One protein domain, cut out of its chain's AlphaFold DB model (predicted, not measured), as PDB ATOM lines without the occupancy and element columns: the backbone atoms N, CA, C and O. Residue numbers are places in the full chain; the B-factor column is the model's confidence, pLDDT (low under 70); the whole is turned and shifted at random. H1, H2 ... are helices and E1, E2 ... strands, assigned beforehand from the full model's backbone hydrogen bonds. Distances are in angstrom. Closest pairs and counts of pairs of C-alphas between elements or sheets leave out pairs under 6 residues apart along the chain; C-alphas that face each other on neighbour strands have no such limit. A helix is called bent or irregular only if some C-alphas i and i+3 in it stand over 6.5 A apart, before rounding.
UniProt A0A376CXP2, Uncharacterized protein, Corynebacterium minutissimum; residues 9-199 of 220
ATOM      1  N   ILE A   9      41.659 -40.136  12.587       83.69
ATOM      2  CA  ILE A   9      40.416 -39.883  11.852       83.69
ATOM      3  C   ILE A   9      39.258 -40.133  12.810       83.69
ATOM      4  O   ILE A   9      39.264 -41.125  13.539       83.69
ATOM      5  N   ILE A  10      38.288 -39.226  12.821       87.06
ATOM      6  CA  ILE A  10      37.123 -39.243  13.698       87.06
ATOM      7  C   ILE A  10      35.874 -39.050  12.843       87.06
ATOM      8  O   ILE A  10      35.844 -38.186  11.970       87.06
ATOM      9  N   ARG A  11      34.834 -39.836  13.118       87.75
ATOM     10  CA  ARG A  11      33.482 -39.684  12.572       87.75
ATOM     11  C   ARG A  11      32.537 -39.410  13.731       87.75
ATOM     12  O   ARG A  11      32.553 -40.148  14.717       87.75
ATOM     13  N   VAL A  12      31.744 -38.355  13.613       90.19
ATOM     14  CA  VAL A  12      30.755 -37.944  14.611       90.19
ATOM     15  C   VAL A  12      29.396 -37.915  13.941       90.19
ATOM     16  O   VAL A  12      29.195 -37.129  13.018       90.19
ATOM     17  N   ARG A  13      28.476 -38.763  14.403       87.56
ATOM     18  CA  ARG A  13      27.134 -38.911  13.841       87.56
ATOM     19  C   ARG A  13      26.060 -38.532  14.851       87.56
ATOM     20  O   ARG A  13      26.145 -38.896  16.025       87.56
ATOM     21  N   VAL A  14      25.031 -37.847  14.363       84.88
ATOM     22  CA  VAL A  14      23.855 -37.426  15.132       84.88
ATOM     23  C   VAL A  14      22.562 -37.732  14.381       84.88
ATOM     24  O   VAL A  14      22.558 -37.838  13.155       84.88
ATOM     25  N   ASN A  15      21.456 -37.845  15.117       83.38
ATOM     26  CA  ASN A  15      20.125 -38.012  14.530       83.38
ATOM     27  C   ASN A  15      19.694 -36.741  13.777       83.38
ATOM     28  O   ASN A  15      20.081 -35.630  14.150       83.38
ATOM     29  N   VAL A  16      18.843 -36.901  12.760       84.50
ATOM     30  CA  VAL A  16      18.242 -35.792  12.001       84.50
ATOM     31  C   VAL A  16      17.552 -34.744  12.883       84.50
ATOM     32  O   VAL A  16      17.591 -33.567  12.540       84.50
ATOM     33  N   ASP A  17      16.997 -35.133  14.034       83.56
ATOM     34  CA  ASP A  17      16.307 -34.253  14.987       83.56
ATOM     35  C   ASP A  17      17.181 -33.081  15.468       83.56
ATOM     36  O   ASP A  17      16.648 -32.021  15.790       83.56
ATOM     37  N   ILE A  18      18.511 -33.254  15.508       89.38
ATOM     38  CA  ILE A  18      19.467 -32.208  15.913       89.38
ATOM     39  C   ILE A  18      20.472 -31.840  14.819       89.38
ATOM     40  O   ILE A  18      21.385 -31.061  15.077       89.38
ATOM     41  N   ALA A  19      20.337 -32.392  13.610       89.94
ATOM     42  CA  ALA A  19      21.343 -32.267  12.556       89.94
ATOM     43  C   ALA A  19      21.670 -30.807  12.208       89.94
ATOM     44  O   ALA A  19      22.841 -30.434  12.200       89.94
ATOM     45  N   ASP A  20      20.653 -29.974  11.979       94.00
ATOM     46  CA  ASP A  20      20.854 -28.576  11.587       94.00
ATOM     47  C   ASP A  20      21.572 -27.774  12.684       94.00
ATOM     48  O   ASP A  20      22.518 -27.037  12.404       94.00
ATOM     49  N   GLU A  21      21.159 -27.943  13.946       96.31
ATOM     50  CA  GLU A  21      21.776 -27.269  15.094       96.31
ATOM     51  C   GLU A  21      23.210 -27.758  15.325       96.31
ATOM     52  O   GLU A  21      24.121 -26.953  15.519       96.31
ATOM     53  N   PHE A  22      23.425 -29.071  15.241       96.12
ATOM     54  CA  PHE A  22      24.735 -29.697  15.359       96.12
ATOM     55  C   PHE A  22      25.704 -29.192  14.284       96.12
ATOM     56  O   PHE A  22      26.779 -28.695  14.620       96.12
ATOM     57  N   LEU A  23      25.330 -29.260  13.003       96.94
ATOM     58  CA  LEU A  23      26.183 -28.818  11.896       96.94
ATOM     59  C   LEU A  23      26.473 -27.317  11.984       96.94
ATOM     60  O   LEU A  23      27.623 -26.900  11.833       96.94
ATOM     61  N   ALA A  24      25.457 -26.509  12.305       96.75
ATOM     62  CA  ALA A  24      25.617 -25.072  12.486       96.75
ATOM     63  C   ALA A  24      26.530 -24.720  13.665       96.75
ATOM     64  O   ALA A  24      27.165 -23.666  13.624       96.75
ATOM     65  N   LEU A  25      26.595 -25.557  14.705       97.12
ATOM     66  CA  LEU A  25      27.465 -25.379  15.864       97.12
ATOM     67  C   LEU A  25      28.914 -25.776  15.566       97.12
ATOM     68  O   LEU A  25      29.820 -25.031  15.934       97.12
ATOM     69  N   VAL A  26      29.141 -26.940  14.950       97.12
ATOM     70  CA  VAL A  26      30.484 -27.541  14.875       97.12
ATOM     71  C   VAL A  26      31.313 -27.073  13.682       97.12
ATOM     72  O   VAL A  26      32.537 -27.149  13.742       97.12
ATOM     73  N   LEU A  27      30.686 -26.592  12.607       97.00
ATOM     74  CA  LEU A  27      31.386 -26.182  11.385       97.00
ATOM     75  C   LEU A  27      31.670 -24.681  11.380       97.00
ATOM     76  O   LEU A  27      30.803 -23.898  11.732       97.00
ATOM     77  N   ASN A  28      32.852 -24.239  10.959       95.19
ATOM     78  CA  ASN A  28      33.138 -22.815  10.742       95.19
ATOM     79  C   ASN A  28      32.598 -22.308   9.383       95.19
ATOM     80  O   ASN A  28      32.035 -23.067   8.597       95.19
ATOM     81  N   ASP A  29      32.834 -21.031   9.065       94.94
ATOM     82  CA  ASP A  29      32.408 -20.402   7.797       94.94
ATOM     83  C   ASP A  29      33.024 -21.040   6.535       94.94
ATOM     84  O   ASP A  29      32.608 -20.745   5.414       94.94
ATOM     85  N   LYS A  30      34.038 -21.898   6.698       93.88
ATOM     86  CA  LYS A  30      34.670 -22.667   5.618       93.88
ATOM     87  C   LYS A  30      34.142 -24.102   5.522       93.88
ATOM     88  O   LYS A  30      34.602 -24.839   4.655       93.88
ATOM     89  N   GLY A  31      33.219 -24.503   6.396       93.06
ATOM     90  CA  GLY A  31      32.728 -25.878   6.485       93.06
ATOM     91  C   GLY A  31      33.706 -26.847   7.158       93.06
ATOM     92  O   GLY A  31      33.582 -28.053   6.975       93.06
ATOM     93  N   GLU A  32      34.687 -26.348   7.916       94.12
ATOM     94  CA  GLU A  32      35.637 -27.182   8.665       94.12
ATOM     95  C   GLU A  32      35.159 -27.365  10.109       94.12
ATOM     96  O   GLU A  32      34.642 -26.422  10.710       94.12
ATOM     97  N   PHE A  33      35.365 -28.550  10.690       96.12
ATOM     98  CA  PHE A  33      35.047 -28.800  12.098       96.12
ATOM     99  C   PHE A  33      35.951 -27.935  12.988       96.12
ATOM    100  O   PHE A  33      37.175 -28.005  12.890       96.12
ATOM    101  N   ASP A  34      35.363 -27.112  13.854       96.12
ATOM    102  CA  ASP A  34      36.086 -26.110  14.632       96.12
ATOM    103  C   ASP A  34      35.900 -26.315  16.136       96.12
ATOM    104  O   ASP A  34      34.865 -25.996  16.722       96.12
ATOM    105  N   PHE A  35      36.963 -26.789  16.786       96.31
ATOM    106  CA  PHE A  35      36.994 -27.032  18.226       96.31
ATOM    107  C   PHE A  35      36.687 -25.781  19.046       96.31
ATOM    108  O   PHE A  35      36.063 -25.898  20.097       96.31
ATOM    109  N   ASN A  36      37.042 -24.586  18.563       93.81
ATOM    110  CA  ASN A  36      36.818 -23.343  19.303       93.81
ATOM    111  C   ASN A  36      35.341 -22.941  19.355       93.81
ATOM    112  O   ASN A  36      34.963 -22.124  20.191       93.81
ATOM    113  N   ARG A  37      34.497 -23.497  18.478       94.81
ATOM    114  CA  ARG A  37      33.047 -23.293  18.558       94.81
ATOM    115  C   ARG A  37      32.409 -24.091  19.695       94.81
ATOM    116  O   ARG A  37      31.341 -23.713  20.165       94.81
ATOM    117  N   ILE A  38      33.077 -25.154  20.143       96.12
ATOM    118  CA  ILE A  38      32.613 -26.060  21.198       96.12
ATOM    119  C   ILE A  38      33.313 -25.729  22.522       96.12
ATOM    120  O   ILE A  38      32.666 -25.487  23.535       96.12
ATOM    121  N   VAL A  39      34.645 -25.665  22.504       94.38
ATOM    122  CA  VAL A  39      35.493 -25.303  23.644       94.38
ATOM    123  C   VAL A  39      36.223 -24.006  23.292       94.38
ATOM    124  O   VAL A  39      37.360 -24.042  22.819       94.38
ATOM    125  N   PRO A  40      35.586 -22.836  23.479       89.88
ATOM    126  CA  PRO A  40      36.188 -21.583  23.071       89.88
ATOM    127  C   PRO A  40      37.440 -21.266  23.892       89.88
ATOM    128  O   PRO A  40      37.522 -21.594  25.087       89.88
ATOM    129  N   PRO A  41      38.412 -20.560  23.291       82.75
ATOM    130  CA  PRO A  41      39.486 -19.960  24.057       82.75
ATOM    131  C   PRO A  41      38.888 -19.047  25.132       82.75
ATOM    132  O   PRO A  41      37.861 -18.400  24.903       82.75
ATOM    133  N   PRO A  42      39.497 -18.979  26.328       74.25
ATOM    134  CA  PRO A  42      38.992 -18.118  27.382       74.25
ATOM    135  C   PRO A  42      38.899 -16.682  26.865       74.25
ATOM    136  O   PRO A  42      39.840 -16.175  26.254       74.25
ATOM    137  N   ALA A  43      37.773 -16.025  27.141       68.00
ATOM    138  CA  ALA A  43      37.608 -14.599  26.904       68.00
ATOM    139  C   ALA A  43      38.560 -13.853  27.848       68.00
ATOM    140  O   ALA A  43      38.215 -13.571  28.992       68.00
ATOM    141  N   ILE A  44      39.802 -13.619  27.430       62.00
ATOM    142  CA  ILE A  44      40.747 -12.872  28.257       62.00
ATOM    143  C   ILE A  44      40.543 -11.384  27.965       62.00
ATOM    144  O   ILE A  44      40.785 -10.962  26.833       62.00
ATOM    145  N   PRO A  45      40.182 -10.560  28.964       52.47
ATOM    146  CA  PRO A  45      40.556  -9.166  28.918       52.47
ATOM    147  C   PRO A  45      42.075  -9.110  29.143       52.47
ATOM    148  O   PRO A  45      42.568  -9.400  30.230       52.47
ATOM    149  N   ASP A  46      42.809  -8.741  28.095       52.19
ATOM    150  CA  ASP A  46      44.057  -7.982  28.235       52.19
ATOM    151  C   ASP A  46      45.389  -8.724  28.512       52.19
ATOM    152  O   ASP A  46      46.189  -8.289  29.333       52.19
ATOM    153  N   THR A  47      45.730  -9.774  27.747       52.81
ATOM    154  CA  THR A  47      47.154 -10.003  27.393       52.81
ATOM    155  C   THR A  47      47.307 -10.638  26.007       52.81
ATOM    156  O   THR A  47      47.536 -11.844  25.896       52.81
ATOM    157  N   GLU A  48      47.267  -9.830  24.940       57.91
ATOM    158  CA  GLU A  48      47.713 -10.242  23.593       57.91
ATOM    159  C   GLU A  48      49.097 -10.920  23.614       57.91
ATOM    160  O   GLU A  48      49.380 -11.789  22.798       57.91
ATOM    161  N   ALA A  49      49.962 -10.557  24.567       61.56
ATOM    162  CA  ALA A  49      51.316 -11.091  24.679       61.56
ATOM    163  C   ALA A  49      51.373 -12.611  24.927       61.56
ATOM    164  O   ALA A  49      52.253 -13.267  24.381       61.56
ATOM    165  N   LYS A  50      50.443 -13.187  25.707       63.72
ATOM    166  CA  LYS A  50      50.429 -14.639  25.986       63.72
ATOM    167  C   LYS A  50      49.884 -15.457  24.820       63.72
ATOM    168  O   LYS A  50      50.348 -16.561  24.585       63.72
ATOM    169  N   TRP A  51      48.951 -14.895  24.055       66.38
ATOM    170  CA  TRP A  51      48.435 -15.514  22.829       66.38
ATOM    171  C   TRP A  51      49.385 -15.375  21.633       66.38
ATOM    172  O   TRP A  51      49.154 -15.979  20.595       66.38
ATOM    173  N   ARG A  52      50.471 -14.606  21.763       67.62
ATOM    174  CA  ARG A  52      51.587 -14.607  20.804       67.62
ATOM    175  C   ARG A  52      52.647 -15.664  21.134       67.62
ATOM    176  O   ARG A  52      53.552 -15.871  20.331       67.62
ATOM    177  N   ASP A  53      52.550 -16.317  22.294       78.50
ATOM    178  CA  ASP A  53      53.438 -17.406  22.696       78.50
ATOM    179  C   ASP A  53      52.871 -18.749  22.212       78.50
ATOM    180  O   ASP A  53      51.892 -19.270  22.751       78.50
ATOM    181  N   GLU A  54      53.502 -19.322  21.183       77.31
ATOM    182  CA  GLU A  54      53.101 -20.613  20.610       77.31
ATOM    183  C   GLU A  54      53.108 -21.733  21.662       77.31
ATOM    184  O   GLU A  54      52.251 -22.613  21.629       77.31
ATOM    185  N   SER A  55      54.034 -21.699  22.626       80.88
ATOM    186  CA  SER A  55      54.114 -22.738  23.656       80.88
ATOM    187  C   SER A  55      52.891 -22.715  24.570       80.88
ATOM    188  O   SER A  55      52.321 -23.764  24.866       80.88
ATOM    189  N   PHE A  56      52.423 -21.516  24.926       81.81
ATOM    190  CA  PHE A  56      51.211 -21.336  25.714       81.81
ATOM    191  C   PHE A  56      49.967 -21.804  24.955       81.81
ATOM    192  O   PHE A  56      49.135 -22.504  25.534       81.81
ATOM    193  N   ILE A  57      49.849 -21.457  23.668       79.62
ATOM    194  CA  ILE A  57      48.723 -21.885  22.825       79.62
ATOM    195  C   ILE A  57      48.674 -23.407  22.741       79.62
ATOM    196  O   ILE A  57      47.646 -24.006  23.038       79.62
ATOM    197  N   VAL A  58      49.795 -24.043  22.399       82.69
ATOM    198  CA  VAL A  58      49.860 -25.500  22.246       82.69
ATOM    199  C   VAL A  58      49.559 -26.217  23.561       82.69
ATOM    200  O   VAL A  58      48.878 -27.242  23.561       82.69
ATOM    201  N   ASP A  59      50.041 -25.694  24.689       85.31
ATOM    202  CA  ASP A  59      49.734 -26.254  26.006       85.31
ATOM    203  C   ASP A  59      48.260 -26.075  26.382       85.31
ATOM    204  O   ASP A  59      47.660 -26.976  26.977       85.31
ATOM    205  N   TRP A  60      47.661 -24.934  26.033       86.62
ATOM    206  CA  TRP A  60      46.235 -24.694  26.223       86.62
ATOM    207  C   TRP A  60      45.399 -25.663  25.381       86.62
ATOM    208  O   TRP A  60      44.558 -26.365  25.941       86.62
ATOM    209  N   GLU A  61      45.684 -25.775  24.081       89.00
ATOM    210  CA  GLU A  61      44.998 -26.681  23.151       89.00
ATOM    211  C   GLU A  61      45.094 -28.128  23.630       89.00
ATOM    212  O   GLU A  61      44.089 -28.812  23.770       89.00
ATOM    213  N   ARG A  62      46.286 -28.598  24.009       88.50
ATOM    214  CA  ARG A  62      46.444 -29.969  24.515       88.50
ATOM    215  C   ARG A  62      45.612 -30.243  25.761       88.50
ATOM    216  O   ARG A  62      45.101 -31.345  25.913       88.50
ATOM    217  N   ARG A  63      45.473 -29.264  26.659       88.44
ATOM    218  CA  ARG A  63      44.671 -29.413  27.884       88.44
ATOM    219  C   ARG A  63      43.172 -29.279  27.641       88.44
ATOM    220  O   ARG A  63      42.403 -29.854  28.402       88.44
ATOM    221  N   ARG A  64      42.758 -28.478  26.655       92.12
ATOM    222  CA  ARG A  64      41.352 -28.108  26.432       92.12
ATOM    223  C   ARG A  64      40.700 -28.809  25.257       92.12
ATOM    224  O   ARG A  64      39.522 -29.101  25.344       92.12
ATOM    225  N   HIS A  65      41.451 -29.099  24.207       93.25
ATOM    226  CA  HIS A  65      41.015 -29.903  23.069       93.25
ATOM    227  C   HIS A  65      41.470 -31.364  23.178       93.25
ATOM    228  O   HIS A  65      40.971 -32.215  22.454       93.25
ATOM    229  N   GLY A  66      42.451 -31.670  24.035       90.62
ATOM    230  CA  GLY A  66      43.092 -32.992  24.088       90.62
ATOM    231  C   GLY A  66      44.129 -33.223  22.981       90.62
ATOM    232  O   GLY A  66      44.866 -34.207  23.010       90.62
ATOM    233  N   VAL A  67      44.233 -32.303  22.017       88.88
ATOM    234  CA  VAL A  67      45.112 -32.390  20.842       88.88
ATOM    235  C   VAL A  67      45.779 -31.043  20.566       88.88
ATOM    236  O   VAL A  67      45.318 -30.011  21.042       88.88
ATOM    237  N   LYS A  68      46.879 -31.042  19.801       87.00
ATOM    238  CA  LYS A  68      47.461 -29.798  19.268       87.00
ATOM    239  C   LYS A  68      46.702 -29.400  18.001       87.00
ATOM    240  O   LYS A  68      46.592 -30.225  17.094       87.00
ATOM    241  N   GLY A  69      46.317 -28.131  17.912       86.75
ATOM    242  CA  GLY A  69      45.626 -27.556  16.764       86.75
ATOM    243  C   GLY A  69      44.152 -27.948  16.658       86.75
ATOM    244  O   GLY A  69      43.603 -28.655  17.504       86.75
ATOM    245  N   ASN A  70      43.525 -27.450  15.597       90.88
ATOM    246  CA  ASN A  70      42.140 -27.748  15.241       90.88
ATOM    247  C   ASN A  70      42.040 -28.997  14.350       90.88
ATOM    248  O   ASN A  70      43.060 -29.582  13.967       90.88
ATOM    249  N   ALA A  71      40.817 -29.390  14.003       92.25
ATOM    250  CA  ALA A  71      40.587 -30.425  13.008       92.25
ATOM    251  C   ALA A  71      41.038 -29.992  11.599       92.25
ATOM    252  O   ALA A  71      41.180 -28.808  11.293       92.25
ATOM    253  N   PHE A  72      41.261 -30.974  10.728       88.06
ATOM    254  CA  PHE A  72      41.529 -30.789   9.302       88.06
ATOM    255  C   PHE A  72      40.885 -31.912   8.479       88.06
ATOM    256  O   PHE A  72      40.432 -32.905   9.040       88.06
ATOM    257  N   HIS A  73      40.846 -31.755   7.149       87.81
ATOM    258  CA  HIS A  73      40.189 -32.694   6.223       87.81
ATOM    259  C   HIS A  73      38.750 -33.028   6.649       87.81
ATOM    260  O   HIS A  73      38.411 -34.186   6.884       87.81
ATOM    261  N   THR A  74      37.925 -31.992   6.802       90.94
ATOM    262  CA  THR A  74      36.522 -32.156   7.177       90.94
ATOM    263  C   THR A  74      35.676 -32.565   5.975       90.94
ATOM    264  O   THR A  74      35.718 -31.910   4.935       90.94
ATOM    265  N   THR A  75      34.874 -33.608   6.155       89.56
ATOM    266  CA  THR A  75      33.819 -34.034   5.235       89.56
ATOM    267  C   THR A  75      32.501 -34.040   5.992       89.56
ATOM    268  O   THR A  75      32.434 -34.538   7.115       89.56
ATOM    269  N   VAL A  76      31.455 -33.498   5.379       92.12
ATOM    270  CA  VAL A  76      30.114 -33.422   5.964       92.12
ATOM    271  C   VAL A  76      29.174 -34.280   5.134       92.12
ATOM    272  O   VAL A  76      29.182 -34.206   3.906       92.12
ATOM    273  N   ILE A  77      28.370 -35.086   5.814       86.81
ATOM    274  CA  ILE A  77      27.276 -35.844   5.225       86.81
ATOM    275  C   ILE A  77      25.991 -35.314   5.851       86.81
ATOM    276  O   ILE A  77      25.736 -35.510   7.039       86.81
ATOM    277  N   GLU A  78      25.197 -34.618   5.047       89.94
ATOM    278  CA  GLU A  78      23.907 -34.081   5.472       89.94
ATOM    279  C   GLU A  78      22.813 -35.165   5.423       89.94
ATOM    280  O   GLU A  78      22.935 -36.125   4.643       89.94
ATOM    281  N   PRO A  79      21.736 -35.016   6.219       84.69
ATOM    282  CA  PRO A  79      20.565 -35.874   6.118       84.69
ATOM    283  C   PRO A  79      19.928 -35.771   4.729       84.69
ATOM    284  O   PRO A  79      19.782 -34.683   4.175       84.69
ATOM    285  N   ASP A  80      19.471 -36.898   4.189       82.31
ATOM    286  CA  ASP A  80      18.734 -36.945   2.926       82.31
ATOM    287  C   ASP A  80      17.579 -37.941   3.028       82.31
ATOM    288  O   ASP A  80      17.760 -39.157   3.007       82.31
ATOM    289  N   LYS A  81      16.355 -37.410   3.087       73.88
ATOM    290  CA  LYS A  81      15.134 -38.218   3.182       73.88
ATOM    291  C   LYS A  81      14.871 -39.070   1.942       73.88
ATOM    292  O   LYS A  81      14.178 -40.074   2.050       73.88
ATOM    293  N   LYS A  82      15.371 -38.680   0.764       76.56
ATOM    294  CA  LYS A  82      15.194 -39.474  -0.465       76.56
ATOM    295  C   LYS A  82      16.072 -40.716  -0.462       76.56
ATOM    296  O   LYS A  82      15.687 -41.719  -1.052       76.56
ATOM    297  N   GLU A  83      17.222 -40.630   0.195       70.62
ATOM    298  CA  GLU A  83      18.146 -41.745   0.407       70.62
ATOM    299  C   GLU A  83      17.919 -42.433   1.764       70.62
ATOM    300  O   GLU A  83      18.764 -43.209   2.202       70.62
ATOM    301  N   GLU A  84      16.796 -42.140   2.439       71.62
ATOM    302  CA  GLU A  84      16.445 -42.673   3.767       71.62
ATOM    303  C   GLU A  84      17.538 -42.442   4.831       71.62
ATOM    304  O   GLU A  84      17.691 -43.200   5.789       71.62
ATOM    305  N   ARG A  85      18.306 -41.358   4.679       77.62
ATOM    306  CA  ARG A  85      19.358 -40.945   5.603       77.62
ATOM    307  C   ARG A  85      18.793 -39.983   6.645       77.62
ATOM    308  O   ARG A  85      18.747 -38.772   6.432       77.62
ATOM    309  N   TYR A  86      18.388 -40.532   7.786       79.81
ATOM    310  CA  TYR A  86      17.827 -39.797   8.930       79.81
ATOM    311  C   TYR A  86      18.884 -39.393   9.973       79.81
ATOM    312  O   TYR A  86      18.607 -39.308  11.169       79.81
ATOM    313  N   TRP A  87      20.096 -39.093   9.512       82.38
ATOM    314  CA  TRP A  87      21.235 -38.709  10.340       82.38
ATOM    315  C   TRP A  87      22.137 -37.715   9.609       82.38
ATOM    316  O   TRP A  87      22.117 -37.632   8.381       82.38
ATOM    317  N   ALA A  88      22.945 -36.986  10.375       87.25
ATOM    318  CA  ALA A  88      24.049 -36.178   9.870       87.25
ATOM    319  C   ALA A  88      25.375 -36.700  10.419       87.25
ATOM    320  O   ALA A  88      25.433 -37.203  11.543       87.25
ATOM    321  N   GLU A  89      26.445 -36.564   9.645       87.00
ATOM    322  CA  GLU A  89      27.787 -36.954  10.066       87.00
ATOM    323  C   GLU A  89      28.819 -35.900   9.690       87.00
ATOM    324  O   GLU A  89      28.792 -35.337   8.597       87.00
ATOM    325  N   VAL A  90      29.772 -35.679  10.593       92.25
ATOM    326  CA  VAL A  90      31.000 -34.957  10.282       92.25
ATOM    327  C   VAL A  90      32.190 -35.876  10.501       92.25
ATOM    328  O   VAL A  90      32.375 -36.448  11.576       92.25
ATOM    329  N   ILE A  91      33.004 -36.003   9.462       87.75
ATOM    330  CA  ILE A  91      34.256 -36.746   9.452       87.75
ATOM    331  C   ILE A  91      35.380 -35.726   9.465       87.75
ATOM    332  O   ILE A  91      35.356 -34.778   8.686       87.75
ATOM    333  N   PHE A  92      36.370 -35.895  10.330       89.88
ATOM    334  CA  PHE A  92      37.520 -35.005  10.374       89.88
ATOM    335  C   PHE A  92      38.764 -35.714  10.897       89.88
ATOM    336  O   PHE A  92      38.708 -36.802  11.465       89.88
ATOM    337  N   SER A  93      39.910 -35.077  10.700       87.75
ATOM    338  CA  SER A  93      41.212 -35.563  11.134       87.75
ATOM    339  C   SER A  93      41.847 -34.637  12.169       87.75
ATOM    340  O   SER A  93      41.632 -33.427  12.154       87.75
ATOM    341  N   THR A  94      42.677 -35.192  13.048       89.12
ATOM    342  CA  THR A  94      43.515 -34.443  13.994       89.12
ATOM    343  C   THR A  94      44.972 -34.880  13.916       89.12
ATOM    344  O   THR A  94      45.323 -35.910  13.329       89.12
ATOM    345  N   ALA A  95      45.846 -34.104  14.563       84.44
ATOM    346  CA  ALA A  95      47.264 -34.411  14.699       84.44
ATOM    347  C   ALA A  95      47.507 -35.552  15.710       84.44
ATOM    348  O   ALA A  95      48.075 -35.358  16.787       84.44
ATOM    349  N   GLY A  96      47.073 -36.756  15.343       75.56
ATOM    350  CA  GLY A  96      47.491 -38.026  15.926       75.56
ATOM    351  C   GLY A  96      46.800 -38.445  17.221       75.56
ATOM    352  O   GLY A  96      47.132 -39.512  17.730       75.56
ATOM    353  N   LEU A  97      45.879 -37.660  17.780       83.19
ATOM    354  CA  LEU A  97      45.204 -37.983  19.043       83.19
ATOM    355  C   LEU A  97      43.699 -37.716  18.966       83.19
ATOM    356  O   LEU A  97      43.250 -36.838  18.239       83.19
ATOM    357  N   TYR A  98      42.931 -38.466  19.747       86.44
ATOM    358  CA  TYR A  98      41.489 -38.292  19.872       86.44
ATOM    359  C   TYR A  98      41.161 -37.040  20.722       86.44
ATOM    360  O   TYR A  98      41.677 -36.931  21.840       86.44
ATOM    361  N   PRO A  99      40.335 -36.089  20.239       93.38
ATOM    362  CA  PRO A  99      40.025 -34.848  20.953       93.38
ATOM    363  C   PRO A  99      38.907 -35.034  21.995       93.38
ATOM    364  O   PRO A  99      37.860 -34.391  21.913       93.38
ATOM    365  N   ALA A 100      39.121 -35.917  22.980       92.19
ATOM    366  CA  ALA A 100      38.099 -36.294  23.970       92.19
ATOM    367  C   ALA A 100      37.396 -35.093  24.628       92.19
ATOM    368  O   ALA A 100      36.170 -35.041  24.579       92.19
ATOM    369  N   PRO A 101      38.113 -34.067  25.139       95.00
ATOM    370  CA  PRO A 101      37.457 -32.943  25.805       95.00
ATOM    371  C   PRO A 101      36.491 -32.158  24.905       95.00
ATOM    372  O   PRO A 101      35.485 -31.647  25.391       95.00
ATOM    373  N   VAL A 102      36.782 -32.064  23.601       96.62
ATOM    374  CA  VAL A 102      35.903 -31.385  22.635       96.62
ATOM    375  C   VAL A 102      34.621 -32.181  22.455       96.62
ATOM    376  O   VAL A 102      33.533 -31.617  22.495       96.62
ATOM    377  N   LEU A 103      34.741 -33.492  22.260       95.50
ATOM    378  CA  LEU A 103      33.594 -34.348  21.975       95.50
ATOM    379  C   LEU A 103      32.722 -34.562  23.216       95.50
ATOM    380  O   LEU A 103      31.497 -34.539  23.117       95.50
ATOM    381  N   GLU A 104      33.331 -34.666  24.396       95.00
ATOM    382  CA  GLU A 104      32.599 -34.653  25.659       95.00
ATOM    383  C   GLU A 104      31.774 -33.371  25.814       95.00
ATOM    384  O   GLU A 104      30.577 -33.451  26.088       95.00
ATOM    385  N   GLU A 105      32.379 -32.195  25.612       96.69
ATOM    386  CA  GLU A 105      31.667 -30.918  25.729       96.69
ATOM    387  C   GLU A 105      30.562 -30.790  24.679       96.69
ATOM    388  O   GLU A 105      29.449 -30.381  25.000       96.69
ATOM    389  N   LEU A 106      30.821 -31.243  23.452       96.56
ATOM    390  CA  LEU A 106      29.816 -31.316  22.397       96.56
ATOM    391  C   LEU A 106      28.588 -32.122  22.837       96.56
ATOM    392  O   LEU A 106      27.462 -31.679  22.645       96.56
ATOM    393  N   SER A 107      28.785 -33.271  23.484       94.31
ATOM    394  CA  SER A 107      27.662 -34.076  23.978       94.31
ATOM    395  C   SER A 107      26.913 -33.444  25.157       94.31
ATOM    396  O   SER A 107      25.723 -33.702  25.325       94.31
ATOM    397  N   ARG A 108      27.564 -32.577  25.946       94.50
ATOM    398  CA  ARG A 108      26.899 -31.790  27.004       94.50
ATOM    399  C   ARG A 108      26.016 -30.682  26.436       94.50
ATOM    400  O   ARG A 108      25.065 -30.277  27.098       94.50
ATOM    401  N   LEU A 109      26.298 -30.206  25.221       95.31
ATOM    402  CA  LEU A 109      25.443 -29.242  24.517       95.31
ATOM    403  C   LEU A 109      24.155 -29.891  23.985       95.31
ATOM    404  O   LEU A 109      23.154 -29.200  23.821       95.31
ATOM    405  N   PHE A 110      24.146 -31.217  23.814       91.50
ATOM    406  CA  PHE A 110      22.979 -32.000  23.397       91.50
ATOM    407  C   PHE A 110      22.657 -33.124  24.401       91.50
ATOM    408  O   PHE A 110      22.630 -34.295  24.031       91.50
ATOM    409  N   PRO A 111      22.363 -32.817  25.677       85.94
ATOM    410  CA  PRO A 111      22.320 -33.825  26.743       85.94
ATOM    411  C   PRO A 111      21.188 -34.855  26.581       85.94
ATOM    412  O   PRO A 111      21.231 -35.927  27.178       85.94
ATOM    413  N   ALA A 112      20.165 -34.542  25.778       82.75
ATOM    414  CA  ALA A 112      19.058 -35.446  25.464       82.75
ATOM    415  C   ALA A 112      19.310 -36.324  24.224       82.75
ATOM    416  O   ALA A 112      18.492 -37.197  23.929       82.75
ATOM    417  N   HIS A 113      20.404 -36.091  23.493       80.56
ATOM    418  CA  HIS A 113      20.680 -36.744  22.220       80.56
ATOM    419  C   HIS A 113      22.016 -37.489  22.274       80.56
ATOM    420  O   HIS A 113      23.056 -36.881  22.521       80.56
ATOM    421  N   PRO A 114      22.016 -38.801  22.008       81.31
ATOM    422  CA  PRO A 114      23.253 -39.550  21.885       81.31
ATOM    423  C   PRO A 114      24.031 -39.078  20.657       81.31
ATOM    424  O   PRO A 114      23.474 -38.974  19.563       81.31
ATOM    425  N   ILE A 115      25.328 -38.844  20.830       85.94
ATOM    426  CA  ILE A 115      26.256 -38.574  19.732       85.94
ATOM    427  C   ILE A 115      27.103 -39.813  19.534       85.94
ATOM    428  O   ILE A 115      27.774 -40.258  20.459       85.94
ATOM    429  N   ALA A 116      27.105 -40.376  18.340       84.06
ATOM    430  CA  ALA A 116      27.922 -41.540  18.079       84.06
ATOM    431  C   ALA A 116      29.285 -41.137  17.528       84.06
ATOM    432  O   ALA A 116      29.385 -40.303  16.628       84.06
ATOM    433  N   VAL A 117      30.333 -41.741  18.074       83.62
ATOM    434  CA  VAL A 117      31.715 -41.427  17.736       83.62
ATOM    435  C   VAL A 117      32.439 -42.700  17.358       83.62
ATOM    436  O   VAL A 117      32.358 -43.703  18.064       83.62
ATOM    437  N   ILE A 118      33.177 -42.636  16.257       79.19
ATOM    438  CA  ILE A 118      34.109 -43.672  15.820       79.19
ATOM    439  C   ILE A 118      35.432 -42.982  15.530       79.19
ATOM    440  O   ILE A 118      35.452 -41.940  14.876       79.19
ATOM    441  N   PHE A 119      36.542 -43.539  16.007       78.94
ATOM    442  CA  PHE A 119      37.858 -42.980  15.728       78.94
ATOM    443  C   PHE A 119      38.926 -44.053  15.520       78.94
ATOM    444  O   PHE A 119      38.857 -45.162  16.053       78.94
ATOM    445  N   SER A 120      39.957 -43.673  14.772       75.06
ATOM    446  CA  SER A 120      41.135 -44.483  14.482       75.06
ATOM    447  C   SER A 120      42.386 -43.620  14.616       75.06
ATOM    448  O   SER A 120      42.457 -42.558  14.001       75.06
ATOM    449  N   SER A 121      43.360 -44.025  15.439       71.38
ATOM    450  CA  SER A 121      44.633 -43.313  15.627       71.38
ATOM    451  C   SER A 121      45.828 -44.177  15.235       71.38
ATOM    452  O   SER A 121      46.054 -45.250  15.797       71.38
ATOM    453  N   GLU A 122      46.683 -43.644  14.360       62.41
ATOM    454  CA  GLU A 122      47.940 -44.281  13.937       62.41
ATOM    455  C   GLU A 122      49.042 -44.282  15.027       62.41
ATOM    456  O   GLU A 122      50.179 -44.693  14.782       62.41
ATOM    457  N   ASN A 123      48.787 -43.730  16.222       50.56
ATOM    458  CA  ASN A 123      49.848 -43.144  17.052       50.56
ATOM    459  C   ASN A 123      50.401 -44.017  18.191       50.56
ATOM    460  O   ASN A 123      51.292 -43.583  18.923       50.56
ATOM    461  N   ILE A 124      49.939 -45.249  18.360       43.41
ATOM    462  CA  ILE A 124      50.423 -46.122  19.435       43.41
ATOM    463  C   ILE A 124      50.604 -47.497  18.817       43.41
ATOM    464  O   ILE A 124      49.729 -47.918  18.076       43.41
ATOM    465  N   GLY A 125      51.721 -48.186  19.065       38.88
ATOM    466  CA  GLY A 125      52.086 -49.470  18.431       38.88
ATOM    467  C   GLY A 125      51.124 -50.648  18.671       38.88
ATOM    468  O   GLY A 125      51.519 -51.794  18.500       38.88
ATOM    469  N   SER A 126      49.894 -50.359  19.084       43.84
ATOM    470  CA  SER A 126      48.756 -51.245  19.278       43.84
ATOM    471  C   SER A 126      47.448 -50.683  18.696       43.84
ATOM    472  O   SER A 126      46.414 -51.235  19.031       43.84
ATOM    473  N   GLY A 127      47.476 -49.597  17.908       52.84
ATOM    474  CA  GLY A 127      46.292 -48.988  17.295       52.84
ATOM    475  C   GLY A 127      45.253 -48.525  18.323       52.84
ATOM    476  O   GLY A 127      44.504 -49.330  18.870       52.84
ATOM    477  N   TYR A 128      45.189 -47.229  18.646       59.62
ATOM    478  CA  TYR A 128      44.104 -46.754  19.517       59.62
ATOM    479  C   TYR A 128      42.899 -46.430  18.644       59.62
ATOM    480  O   TYR A 128      42.884 -45.418  17.943       59.62
ATOM    481  N   HIS A 129      41.916 -47.316  18.674       67.81
ATOM    482  CA  HIS A 129      40.681 -47.198  17.917       67.81
ATOM    483  C   HIS A 129      39.511 -47.515  18.835       67.81
ATOM    484  O   HIS A 129      39.656 -48.269  19.801       67.81
ATOM    485  N   GLY A 130      38.348 -46.966  18.523       69.50
ATOM    486  CA  GLY A 130      37.157 -47.227  19.309       69.50
ATOM    487  C   GLY A 130      35.912 -46.656  18.667       69.50
ATOM    488  O   GLY A 130      35.972 -45.794  17.789       69.50
ATOM    489  N   GLY A 131      34.778 -47.157  19.134       74.62
ATOM    490  CA  GLY A 131      33.474 -46.583  18.869       74.62
ATOM    491  C   GLY A 131      32.671 -46.542  20.160       74.62
ATOM    492  O   GLY A 131      32.787 -47.433  20.998       74.62
ATOM    493  N   PHE A 132      31.870 -45.509  20.345       74.44
ATOM    494  CA  PHE A 132      30.977 -45.390  21.493       74.44
ATOM    495  C   PHE A 132      29.910 -44.341  21.220       74.44
ATOM    496  O   PHE A 132      29.943 -43.635  20.208       74.44
ATOM    497  N   TYR A 133      28.966 -44.233  22.145       78.00
ATOM    498  CA  TYR A 133      28.079 -43.087  22.228       78.00
ATOM    499  C   TYR A 133      28.566 -42.131  23.298       78.00
ATOM    500  O   TYR A 133      29.064 -42.551  24.334       78.00
ATOM    501  N   LEU A 134      28.367 -40.850  23.062       83.69
ATOM    502  CA  LEU A 134      28.502 -39.805  24.052       83.69
ATOM    503  C   LEU A 134      27.119 -39.316  24.445       83.69
ATOM    504  O   LEU A 134      26.307 -38.967  23.585       83.69
ATOM    505  N   VAL A 135      26.877 -39.265  25.750       83.25
ATOM    506  CA  VAL A 135      25.680 -38.664  26.337       83.25
ATOM    507  C   VAL A 135      26.108 -37.853  27.546       83.25
ATOM    508  O   VAL A 135      26.705 -38.402  28.470       83.25
ATOM    509  N   ASP A 136      25.810 -36.554  27.538       86.31
ATOM    510  CA  ASP A 136      26.086 -35.649  28.663       86.31
ATOM    511  C   ASP A 136      27.535 -35.754  29.197       86.31
ATOM    512  O   ASP A 136      27.816 -35.859  30.394       86.31
ATOM    513  N   GLY A 137      28.495 -35.787  28.272       87.56
ATOM    514  CA  GLY A 137      29.925 -35.854  28.561       87.56
ATOM    515  C   GLY A 137      30.412 -37.207  29.072       87.56
ATOM    516  O   GLY A 137      31.459 -37.246  29.717       87.56
ATOM    517  N   ARG A 138      29.654 -38.285  28.849       83.00
ATOM    518  CA  ARG A 138      30.021 -39.646  29.251       83.00
ATOM    519  C   ARG A 138      30.030 -40.592  28.064       83.00
ATOM    520  O   ARG A 138      29.060 -40.643  27.306       83.00
ATOM    521  N   ASP A 139      31.085 -41.390  27.994       79.62
ATOM    522  CA  ASP A 139      31.201 -42.504  27.065       79.62
ATOM    523  C   ASP A 139      30.274 -43.633  27.527       79.62
ATOM    524  O   ASP A 139      30.401 -44.172  28.631       79.62
ATOM    525  N   ILE A 140      29.330 -43.993  26.670       73.00
ATOM    526  CA  ILE A 140      28.502 -45.181  26.794       73.00
ATOM    527  C   ILE A 140      29.013 -46.169  25.757       73.00
ATOM    528  O   ILE A 140      28.915 -45.941  24.547       73.00
ATOM    529  N   GLU A 141      29.586 -47.264  26.247       62.50
ATOM    530  CA  GLU A 141      30.092 -48.335  25.402       62.50
ATOM    531  C   GLU A 141      28.969 -48.850  24.494       62.50
ATOM    532  O   GLU A 141      27.875 -49.186  24.955       62.50
ATOM    533  N   ALA A 142      29.217 -48.872  23.182       54.41
ATOM    534  CA  ALA A 142      28.214 -49.374  22.257       54.41
ATOM    535  C   ALA A 142      28.059 -50.895  22.464       54.41
ATOM    536  O   ALA A 142      29.073 -51.596  22.529       54.41
ATOM    537  N   PRO A 143      26.825 -51.439  22.506       47.44
ATOM    538  CA  PRO A 143      26.582 -52.855  22.790       47.44
ATOM    539  C   PRO A 143      27.366 -53.832  21.903       47.44
ATOM    540  O   PRO A 143      27.657 -54.945  22.331       47.44
ATOM    541  N   ILE A 144      27.765 -53.422  20.696       46.44
ATOM    542  CA  ILE A 144      28.586 -54.240  19.798       46.44
ATOM    543  C   ILE A 144      29.995 -54.538  20.332       46.44
ATOM    544  O   ILE A 144      30.524 -55.604  20.039       46.44
ATOM    545  N   PHE A 145      30.576 -53.673  21.168       45.22
ATOM    546  CA  PHE A 145      31.851 -53.965  21.843       45.22
ATOM    547  C   PHE A 145      31.683 -54.939  23.010       45.22
ATOM    548  O   PHE A 145      32.624 -55.639  23.377       45.22
ATOM    549  N   THR A 146      30.463 -55.041  23.544       39.38
ATOM    550  CA  THR A 146      30.103 -55.980  24.617       39.38
ATOM    551  C   THR A 146      29.532 -57.305  24.104       39.38
ATOM    552  O   THR A 146      29.383 -58.250  24.878       39.38
ATOM    553  N   ALA A 147      29.175 -57.389  22.817       37.03
ATOM    554  CA  ALA A 147      28.447 -58.524  22.276       37.03
ATOM    555  C   ALA A 147      29.306 -59.796  22.294       37.03
ATOM    556  O   ALA A 147      30.414 -59.835  21.760       37.03
ATOM    557  N   GLU A 148      28.727 -60.886  22.804       34.72
ATOM    558  CA  GLU A 148      29.228 -62.262  22.665       34.72
ATOM    559  C   GLU A 148      29.592 -62.637  21.212       34.72
ATOM    560  O   GLU A 148      30.401 -63.538  20.997       34.72
ATOM    561  N   ALA A 149      29.077 -61.911  20.212       37.88
ATOM    562  CA  ALA A 149      29.477 -62.023  18.807       37.88
ATOM    563  C   ALA A 149      30.979 -61.751  18.571       37.88
ATOM    564  O   ALA A 149      31.567 -62.313  17.648       37.88
ATOM    565  N   CYS A 150      31.625 -60.955  19.428       36.59
ATOM    566  CA  CYS A 150      33.067 -60.729  19.401       36.59
ATOM    567  C   CYS A 150      33.844 -61.615  20.393       36.59
ATOM    568  O   CYS A 150      35.072 -61.653  20.336       36.59
ATOM    569  N   ALA A 151      33.166 -62.375  21.266       35.88
ATOM    570  CA  ALA A 151      33.794 -63.190  22.315       35.88
ATOM    571  C   ALA A 151      34.549 -64.429  21.786       35.88
ATOM    572  O   ALA A 151      35.350 -65.017  22.511       35.88
ATOM    573  N   GLY A 152      34.329 -64.814  20.523       37.28
ATOM    574  CA  GLY A 152      35.112 -65.842  19.823       37.28
ATOM    575  C   GLY A 152      36.278 -65.294  18.992       37.28
ATOM    576  O   GLY A 152      37.078 -66.067  18.466       37.28
ATOM    577  N   LEU A 153      36.387 -63.971  18.860       41.34
ATOM    578  CA  LEU A 153      37.425 -63.321  18.074       41.34
ATOM    579  C   LEU A 153      38.581 -62.959  19.002       41.34
ATOM    580  O   LEU A 153      38.385 -62.414  20.085       41.34
ATOM    581  N   ARG A 154      39.813 -63.245  18.573       37.88
ATOM    582  CA  ARG A 154      41.020 -63.009  19.382       37.88
ATOM    583  C   ARG A 154      41.193 -61.539  19.791       37.88
ATOM    584  O   ARG A 154      41.929 -61.272  20.736       37.88
ATOM    585  N   TYR A 155      40.493 -60.623  19.111       43.88
ATOM    586  CA  TYR A 155      40.500 -59.193  19.379       43.88
ATOM    587  C   TYR A 155      39.131 -58.529  19.085       43.88
ATOM    588  O   TYR A 155      38.893 -58.071  17.967       43.88
ATOM    589  N   PRO A 156      38.213 -58.438  20.062       40.91
ATOM    590  CA  PRO A 156      36.889 -57.817  19.886       40.91
ATOM    591  C   PRO A 156      36.953 -56.335  19.467       40.91
ATOM    592  O   PRO A 156      36.112 -55.852  18.715       40.91
ATOM    593  N   ASN A 157      38.018 -55.636  19.857       40.22
ATOM    594  CA  ASN A 157      38.218 -54.212  19.572       40.22
ATOM    595  C   ASN A 157      38.662 -53.944  18.120       40.22
ATOM    596  O   ASN A 157      38.709 -52.791  17.700       40.22
ATOM    597  N   TYR A 158      39.000 -54.987  17.348       38.44
ATOM    598  CA  TYR A 158      39.526 -54.830  15.989       38.44
ATOM    599  C   TYR A 158      38.453 -54.464  14.959       38.44
ATOM    600  O   TYR A 158      38.784 -53.934  13.908       38.44
ATOM    601  N   TRP A 159      37.169 -54.696  15.233       40.06
ATOM    602  CA  TRP A 159      36.120 -54.477  14.229       40.06
ATOM    603  C   TRP A 159      35.793 -53.005  13.987       40.06
ATOM    604  O   TRP A 159      35.625 -52.604  12.842       40.06
ATOM    605  N   ALA A 160      35.803 -52.177  15.032       39.50
ATOM    606  CA  ALA A 160      35.711 -50.726  14.857       39.50
ATOM    607  C   ALA A 160      37.057 -50.082  14.479       39.50
ATOM    608  O   ALA A 160      37.093 -48.946  14.015       39.50
ATOM    609  N   ALA A 161      38.158 -50.816  14.677       37.66
ATOM    610  CA  ALA A 161      39.523 -50.411  14.353       37.66
ATOM    611  C   ALA A 161      39.935 -50.692  12.902       37.66
ATOM    612  O   ALA A 161      40.781 -49.994  12.348       37.66
ATOM    613  N   ASN A 162      39.353 -51.714  12.275       38.59
ATOM    614  CA  ASN A 162      39.807 -52.224  10.983       38.59
ATOM    615  C   ASN A 162      39.321 -51.418   9.772       38.59
ATOM    616  O   ASN A 162      39.569 -51.832   8.646       38.59
ATOM    617  N   TRP A 163      38.709 -50.246   9.948       45.41
ATOM    618  CA  TRP A 163      38.283 -49.430   8.802       45.41
ATOM    619  C   TRP A 163      39.412 -48.706   8.066       45.41
ATOM    620  O   TRP A 163      39.258 -48.453   6.878       45.41
ATOM    621  N   ASP A 164      40.550 -48.463   8.724       34.94
ATOM    622  CA  ASP A 164      41.823 -48.151   8.044       34.94
ATOM    623  C   ASP A 164      42.781 -49.362   8.036       34.94
ATOM    624  O   ASP A 164      43.708 -49.425   7.228       34.94
ATOM    625  N   CYS A 165      42.584 -50.348   8.923       34.78
ATOM    626  CA  CYS A 165      43.486 -51.499   9.069       34.78
ATOM    627  C   CYS A 165      43.084 -52.759   8.283       34.78
ATOM    628  O   CYS A 165      43.864 -53.712   8.276       34.78
ATOM    629  N   LEU A 166      41.980 -52.750   7.527       36.78
ATOM    630  CA  LEU A 166      41.750 -53.721   6.445       36.78
ATOM    631  C   LEU A 166      42.919 -53.734   5.441       36.78
ATOM    632  O   LEU A 166      43.176 -54.751   4.821       36.78
ATOM    633  N   VAL A 167      43.690 -52.643   5.365       33.38
ATOM    634  CA  VAL A 167      44.895 -52.514   4.531       33.38
ATOM    635  C   VAL A 167      46.157 -53.085   5.202       33.38
ATOM    636  O   VAL A 167      47.175 -53.286   4.544       33.38
ATOM    637  N   VAL A 168      46.149 -53.312   6.521       31.80
ATOM    638  CA  VAL A 168      47.374 -53.647   7.274       31.80
ATOM    639  C   VAL A 168      47.549 -55.154   7.479       31.80
ATOM    640  O   VAL A 168      48.686 -55.589   7.630       31.80
ATOM    641  N   ASN A 169      46.481 -55.960   7.428       35.56
ATOM    642  CA  ASN A 169      46.561 -57.415   7.616       35.56
ATOM    643  C   ASN A 169      45.578 -58.180   6.701       35.56
ATOM    644  O   ASN A 169      44.676 -58.872   7.181       35.56
ATOM    645  N   ASP A 170      45.790 -58.096   5.382       40.09
ATOM    646  CA  ASP A 170      45.109 -58.935   4.374       40.09
ATOM    647  C   ASP A 170      45.155 -60.436   4.739       40.09
ATOM    648  O   ASP A 170      44.174 -61.167   4.582       40.09
ATOM    649  N   ASP A 171      46.278 -60.892   5.300       40.31
ATOM    650  CA  ASP A 171      46.515 -62.309   5.590       40.31
ATOM    651  C   ASP A 171      45.720 -62.837   6.804       40.31
ATOM    652  O   ASP A 171      45.350 -64.013   6.836       40.31
ATOM    653  N   GLU A 172      45.414 -62.005   7.812       43.00
ATOM    654  CA  GLU A 172      44.687 -62.471   9.007       43.00
ATOM    655  C   GLU A 172      43.176 -62.567   8.756       43.00
ATOM    656  O   GLU A 172      42.558 -63.553   9.160       43.00
ATOM    657  N   LEU A 173      42.580 -61.616   8.032       40.84
ATOM    658  CA  LEU A 173      41.141 -61.611   7.731       40.84
ATOM    659  C   LEU A 173      40.728 -62.750   6.792       40.84
ATOM    660  O   LEU A 173      39.748 -63.446   7.073       40.84
ATOM    661  N   ALA A 174      41.512 -63.000   5.742       43.34
ATOM    662  CA  ALA A 174      41.308 -64.135   4.844       43.34
ATOM    663  C   ALA A 174      41.404 -65.483   5.582       43.34
ATOM    664  O   ALA A 174      40.660 -66.416   5.277       43.34
ATOM    665  N   SER A 175      42.273 -65.582   6.597       43.81
ATOM    666  CA  SER A 175      42.405 -66.789   7.424       43.81
ATOM    667  C   SER A 175      41.246 -66.999   8.409       43.81
ATOM    668  O   SER A 175      40.956 -68.138   8.771       43.81
ATOM    669  N   MET A 176      40.581 -65.918   8.840       44.03
ATOM    670  CA  MET A 176      39.500 -65.965   9.832       44.03
ATOM    671  C   MET A 176      38.126 -66.255   9.223       44.03
ATOM    672  O   MET A 176      37.304 -66.879   9.892       44.03
ATOM    673  N   PHE A 177      37.880 -65.830   7.980       42.06
ATOM    674  CA  PHE A 177      36.571 -65.962   7.323       42.06
ATOM    675  C   PHE A 177      36.578 -66.843   6.069       42.06
ATOM    676  O   PHE A 177      35.511 -67.202   5.588       42.06
ATOM    677  N   GLY A 178      37.755 -67.238   5.566       42.91
ATOM    678  CA  GLY A 178      37.875 -67.823   4.231       42.91
ATOM    679  C   GLY A 178      37.727 -66.743   3.154       42.91
ATOM    680  O   GLY A 178      36.927 -65.822   3.278       42.91
ATOM    681  N   THR A 179      38.519 -66.825   2.087       46.44
ATOM    682  CA  THR A 179      38.549 -65.809   1.017       46.44
ATOM    683  C   THR A 179      37.230 -65.667   0.259       46.44
ATOM    684  O   THR A 179      37.000 -64.637  -0.366       46.44
ATOM    685  N   ASP A 180      36.375 -66.687   0.321       45.03
ATOM    686  CA  ASP A 180      35.210 -66.826  -0.553       45.03
ATOM    687  C   ASP A 180      33.893 -66.406   0.131       45.03
ATOM    688  O   ASP A 180      32.893 -66.209  -0.556       45.03
ATOM    689  N   ASP A 181      33.902 -66.222   1.460       43.47
ATOM    690  CA  ASP A 181      32.728 -65.877   2.284       43.47
ATOM    691  C   ASP A 181      32.826 -64.476   2.921       43.47
ATOM    692  O   ASP A 181      31.977 -64.085   3.729       43.47
ATOM    693  N   LEU A 182      33.846 -63.687   2.569       42.53
ATOM    694  CA  LEU A 182      33.917 -62.291   2.993       42.53
ATOM    695  C   LEU A 182      32.796 -61.497   2.294       42.53
ATOM    696  O   LEU A 182      32.778 -61.425   1.067       42.53
ATOM    697  N   PRO A 183      31.887 -60.828   3.030       44.66
ATOM    698  CA  PRO A 183      30.837 -60.007   2.423       44.66
ATOM    699  C   PRO A 183      31.372 -58.690   1.824       44.66
ATOM    700  O   PRO A 183      30.586 -57.809   1.479       44.66
ATOM    701  N   PHE A 184      32.697 -58.542   1.702       43.78
ATOM    702  CA  PHE A 184      33.370 -57.305   1.323       43.78
ATOM    703  C   PHE A 184      34.419 -57.556   0.230       43.78
ATOM    704  O   PHE A 184      35.250 -58.455   0.381       43.78
ATOM    705  N   PRO A 185      34.439 -56.748  -0.844       38.00
ATOM    706  CA  PRO A 185      35.528 -56.755  -1.810       38.00
ATOM    707  C   PRO A 185      36.808 -56.217  -1.150       38.00
ATOM    708  O   PRO A 185      36.872 -55.050  -0.763       38.00
ATOM    709  N   LEU A 186      37.825 -57.072  -1.012       40.06
ATOM    710  CA  LEU A 186      39.146 -56.725  -0.458       40.06
ATOM    711  C   LEU A 186      39.894 -55.657  -1.286       40.06
ATOM    712  O   LEU A 186      40.893 -55.105  -0.840       40.06
ATOM    713  N   ASP A 187      39.426 -55.358  -2.497       37.47
ATOM    714  CA  ASP A 187      40.058 -54.453  -3.455       37.47
ATOM    715  C   ASP A 187      39.554 -52.998  -3.383       37.47
ATOM    716  O   ASP A 187      40.159 -52.113  -3.995       37.47
ATOM    717  N   VAL A 188      38.494 -52.711  -2.616       35.00
ATOM    718  CA  VAL A 188      37.920 -51.358  -2.496       35.00
ATOM    719  C   VAL A 188      38.450 -50.667  -1.239       35.00
ATOM    720  O   VAL A 188      37.796 -50.569  -0.203       35.00
ATOM    721  N   ASN A 189      39.683 -50.189  -1.359       38.91
ATOM    722  CA  ASN A 189      40.425 -49.445  -0.346       38.91
ATOM    723  C   ASN A 189      40.005 -47.962  -0.299       38.91
ATOM    724  O   ASN A 189      40.788 -47.080  -0.653       38.91
ATOM    725  N   ASP A 190      38.754 -47.682   0.070       40.81
ATOM    726  CA  ASP A 190      38.316 -46.303   0.300       40.81
ATOM    727  C   ASP A 190      37.257 -46.239   1.412       40.81
ATOM    728  O   ASP A 190      36.077 -46.546   1.216       40.81
ATOM    729  N   SER A 191      37.692 -45.848   2.614       41.41
ATOM    730  CA  SER A 191      36.880 -45.721   3.836       41.41
ATOM    731  C   SER A 191      35.791 -44.638   3.748       41.41
ATOM    732  O   SER A 191      34.930 -44.531   4.628       41.41
ATOM    733  N   VAL A 192      35.795 -43.862   2.660       40.66
ATOM    734  CA  VAL A 192      34.752 -42.899   2.288       40.66
ATOM    735  C   VAL A 192      33.538 -43.590   1.649       40.66
ATOM    736  O   VAL A 192      32.428 -43.068   1.739       40.66
ATOM    737  N   LEU A 193      33.715 -44.764   1.030       41.38
ATOM    738  CA  LEU A 193      32.669 -45.430   0.241       41.38
ATOM    739  C   LEU A 193      31.753 -46.354   1.054       41.38
ATOM    740  O   LEU A 193      30.704 -46.753   0.549       41.38
ATOM    741  N   TYR A 194      32.112 -46.677   2.298       48.44
ATOM    742  CA  TYR A 194      31.331 -47.569   3.156       48.44
ATOM    743  C   TYR A 194      30.933 -46.883   4.460       48.44
ATOM    744  O   TYR A 194      31.762 -46.270   5.136       48.44
ATOM    745  N   ASP A 195      29.650 -46.995   4.812       54.91
ATOM    746  CA  ASP A 195      29.117 -46.448   6.054       54.91
ATOM    747  C   ASP A 195      29.354 -47.435   7.220       54.91
ATOM    748  O   ASP A 195      28.689 -48.476   7.292       54.91
ATOM    749  N   PRO A 196      30.259 -47.110   8.161       53.06
ATOM    750  CA  PRO A 196      30.556 -47.958   9.307       53.06
ATOM    751  C   PRO A 196      29.335 -48.289  10.182       53.06
ATOM    752  O   PRO A 196      29.244 -49.371  10.766       53.06
ATOM    753  N   PHE A 197      28.365 -47.383  10.250       55.59
ATOM    754  CA  PHE A 197      27.169 -47.525  11.078       55.59
ATOM    755  C   PHE A 197      26.109 -48.440  10.447       55.59
ATOM    756  O   PHE A 197      25.247 -48.947  11.167       55.59
ATOM    757  N   LEU A 198      26.181 -48.697   9.133       50.09
ATOM    758  CA  LEU A 198      25.341 -49.706   8.471       50.09
ATOM    759  C   LEU A 198      25.801 -51.135   8.782       50.09
ATOM    760  O   LEU A 198      25.008 -52.069   8.692       50.09
ATOM    761  N   ILE A 199      27.081 -51.301   9.130       46.75
ATOM    762  CA  ILE A 199      27.737 -52.605   9.281       46.75
ATOM    763  C   ILE A 199      27.765 -53.050  10.747       46.75
ATOM    764  O   ILE A 199      27.749 -54.247  11.018       46.75
TER     765      ILE A 199
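What this domain is: This is residues 9 to 199 of the 220 residues of an uncharacterized protein of Corynebacterium minutissimum (UniProt A0A376CXP2). A twisted sheet of six strands stands in the middle, with H1 and H5 packed over one face and the short helix H7 over part of the other. Residues 43 to 56, with H3, stick out as an arm at one end of the long axis, and H8 lies towards the other end, away from the sheet. The printed part has 191 residues, with nine named helices and six named strands in the order E1 H1 H2 H3 H4 E2 E3 H5 E4 E5 E6 H6 H7 H8 H9, a mixed class. The antiparallel sheet has the order E2 E3 E1 E4 E5 E6; the whole is compact, with a radius of gyration of the C-alphas of 18.5 A, and spans 66 by 41 by 29 A.

How they stand to each other: E2, residues 72 to 77, and E3, residues 87 to 94, form a hairpin, N 75 to O 91 being 2.8 A. E1, residues 9 to 15, is E3's other neighbour, with N 12 to O 90 at 2.9 A. E4, residues 115 to 121, follows, with N 11 to O 118 at 2.8 A. E5, residues 128 to 135, and E6, residues 138 to 141, complete a meander with E4, each strand the antiparallel neighbour of the one before; N 117 to O 132 and N 133 to O 140 are both 2.9 A. E5 bends by 56 degrees at residue 131. H1, residues 16 to 26, and H5, residues 100 to 109, are on the same face, at heights of 8.0 and 8.2 A; H7, residues 158 to 165, is on the opposite face, giving three layers, helices on both faces of a sheet. E3, H5 and E4 make a split strand-helix-strand unit, E1 between its strands, with a right-handed crossover. H2, residues 35 to 38, touches H5, the C-alphas of Ile 38 and Leu 106 being closest at 6.1 A. H4, residues 54 to 64, is close to H5 but not clearly touching: the C-alphas of Arg 64 and Pro 101 are closest, 6.2 A apart. H3, residues 48 to 51, and H8, residues 170 to 177, are not on the sheet; H6, residues 143 to 146, only grazes it, as does H9, residues 196 to 199, only just, with 5 pairs of C-alphas within 10 A. Every O i to N i+4 pair is within hydrogen-bond range in H4, H5 and H8, against 5 of 7 in H1 and 1 of 4 in H7, where 2 of 5 O i to N i+3 pairs are; H2, H3, H6 and H9 are too short for such a pair.

Where its parts are: E1 begins at C-alpha 9 (40.416, -39.883, 11.852); E3, 23.0 A, and E5, 21.2 A, are the longest strands by residues. H1 measures 15.0 A, H4 15.1 A and H5 14.5 A. H1 and H7 are irregular: C-alphas 17 and 20 are 8.0 A apart, and 161 and 164 are 7.1 A apart. H9 ends at C-alpha 199 (27.737, -52.605, 9.281).

The domain as a whole: The two C-alphas farthest apart, those of Asp 46 and Asp 180, are 66.1 A apart. The printed part has no cut; the links H6 to H7 and H8 to H9 are long. The mean pLDDT of the printed part is 70.3, with residues 43 to 52, 122 to 130 and 141 to 199 under 70.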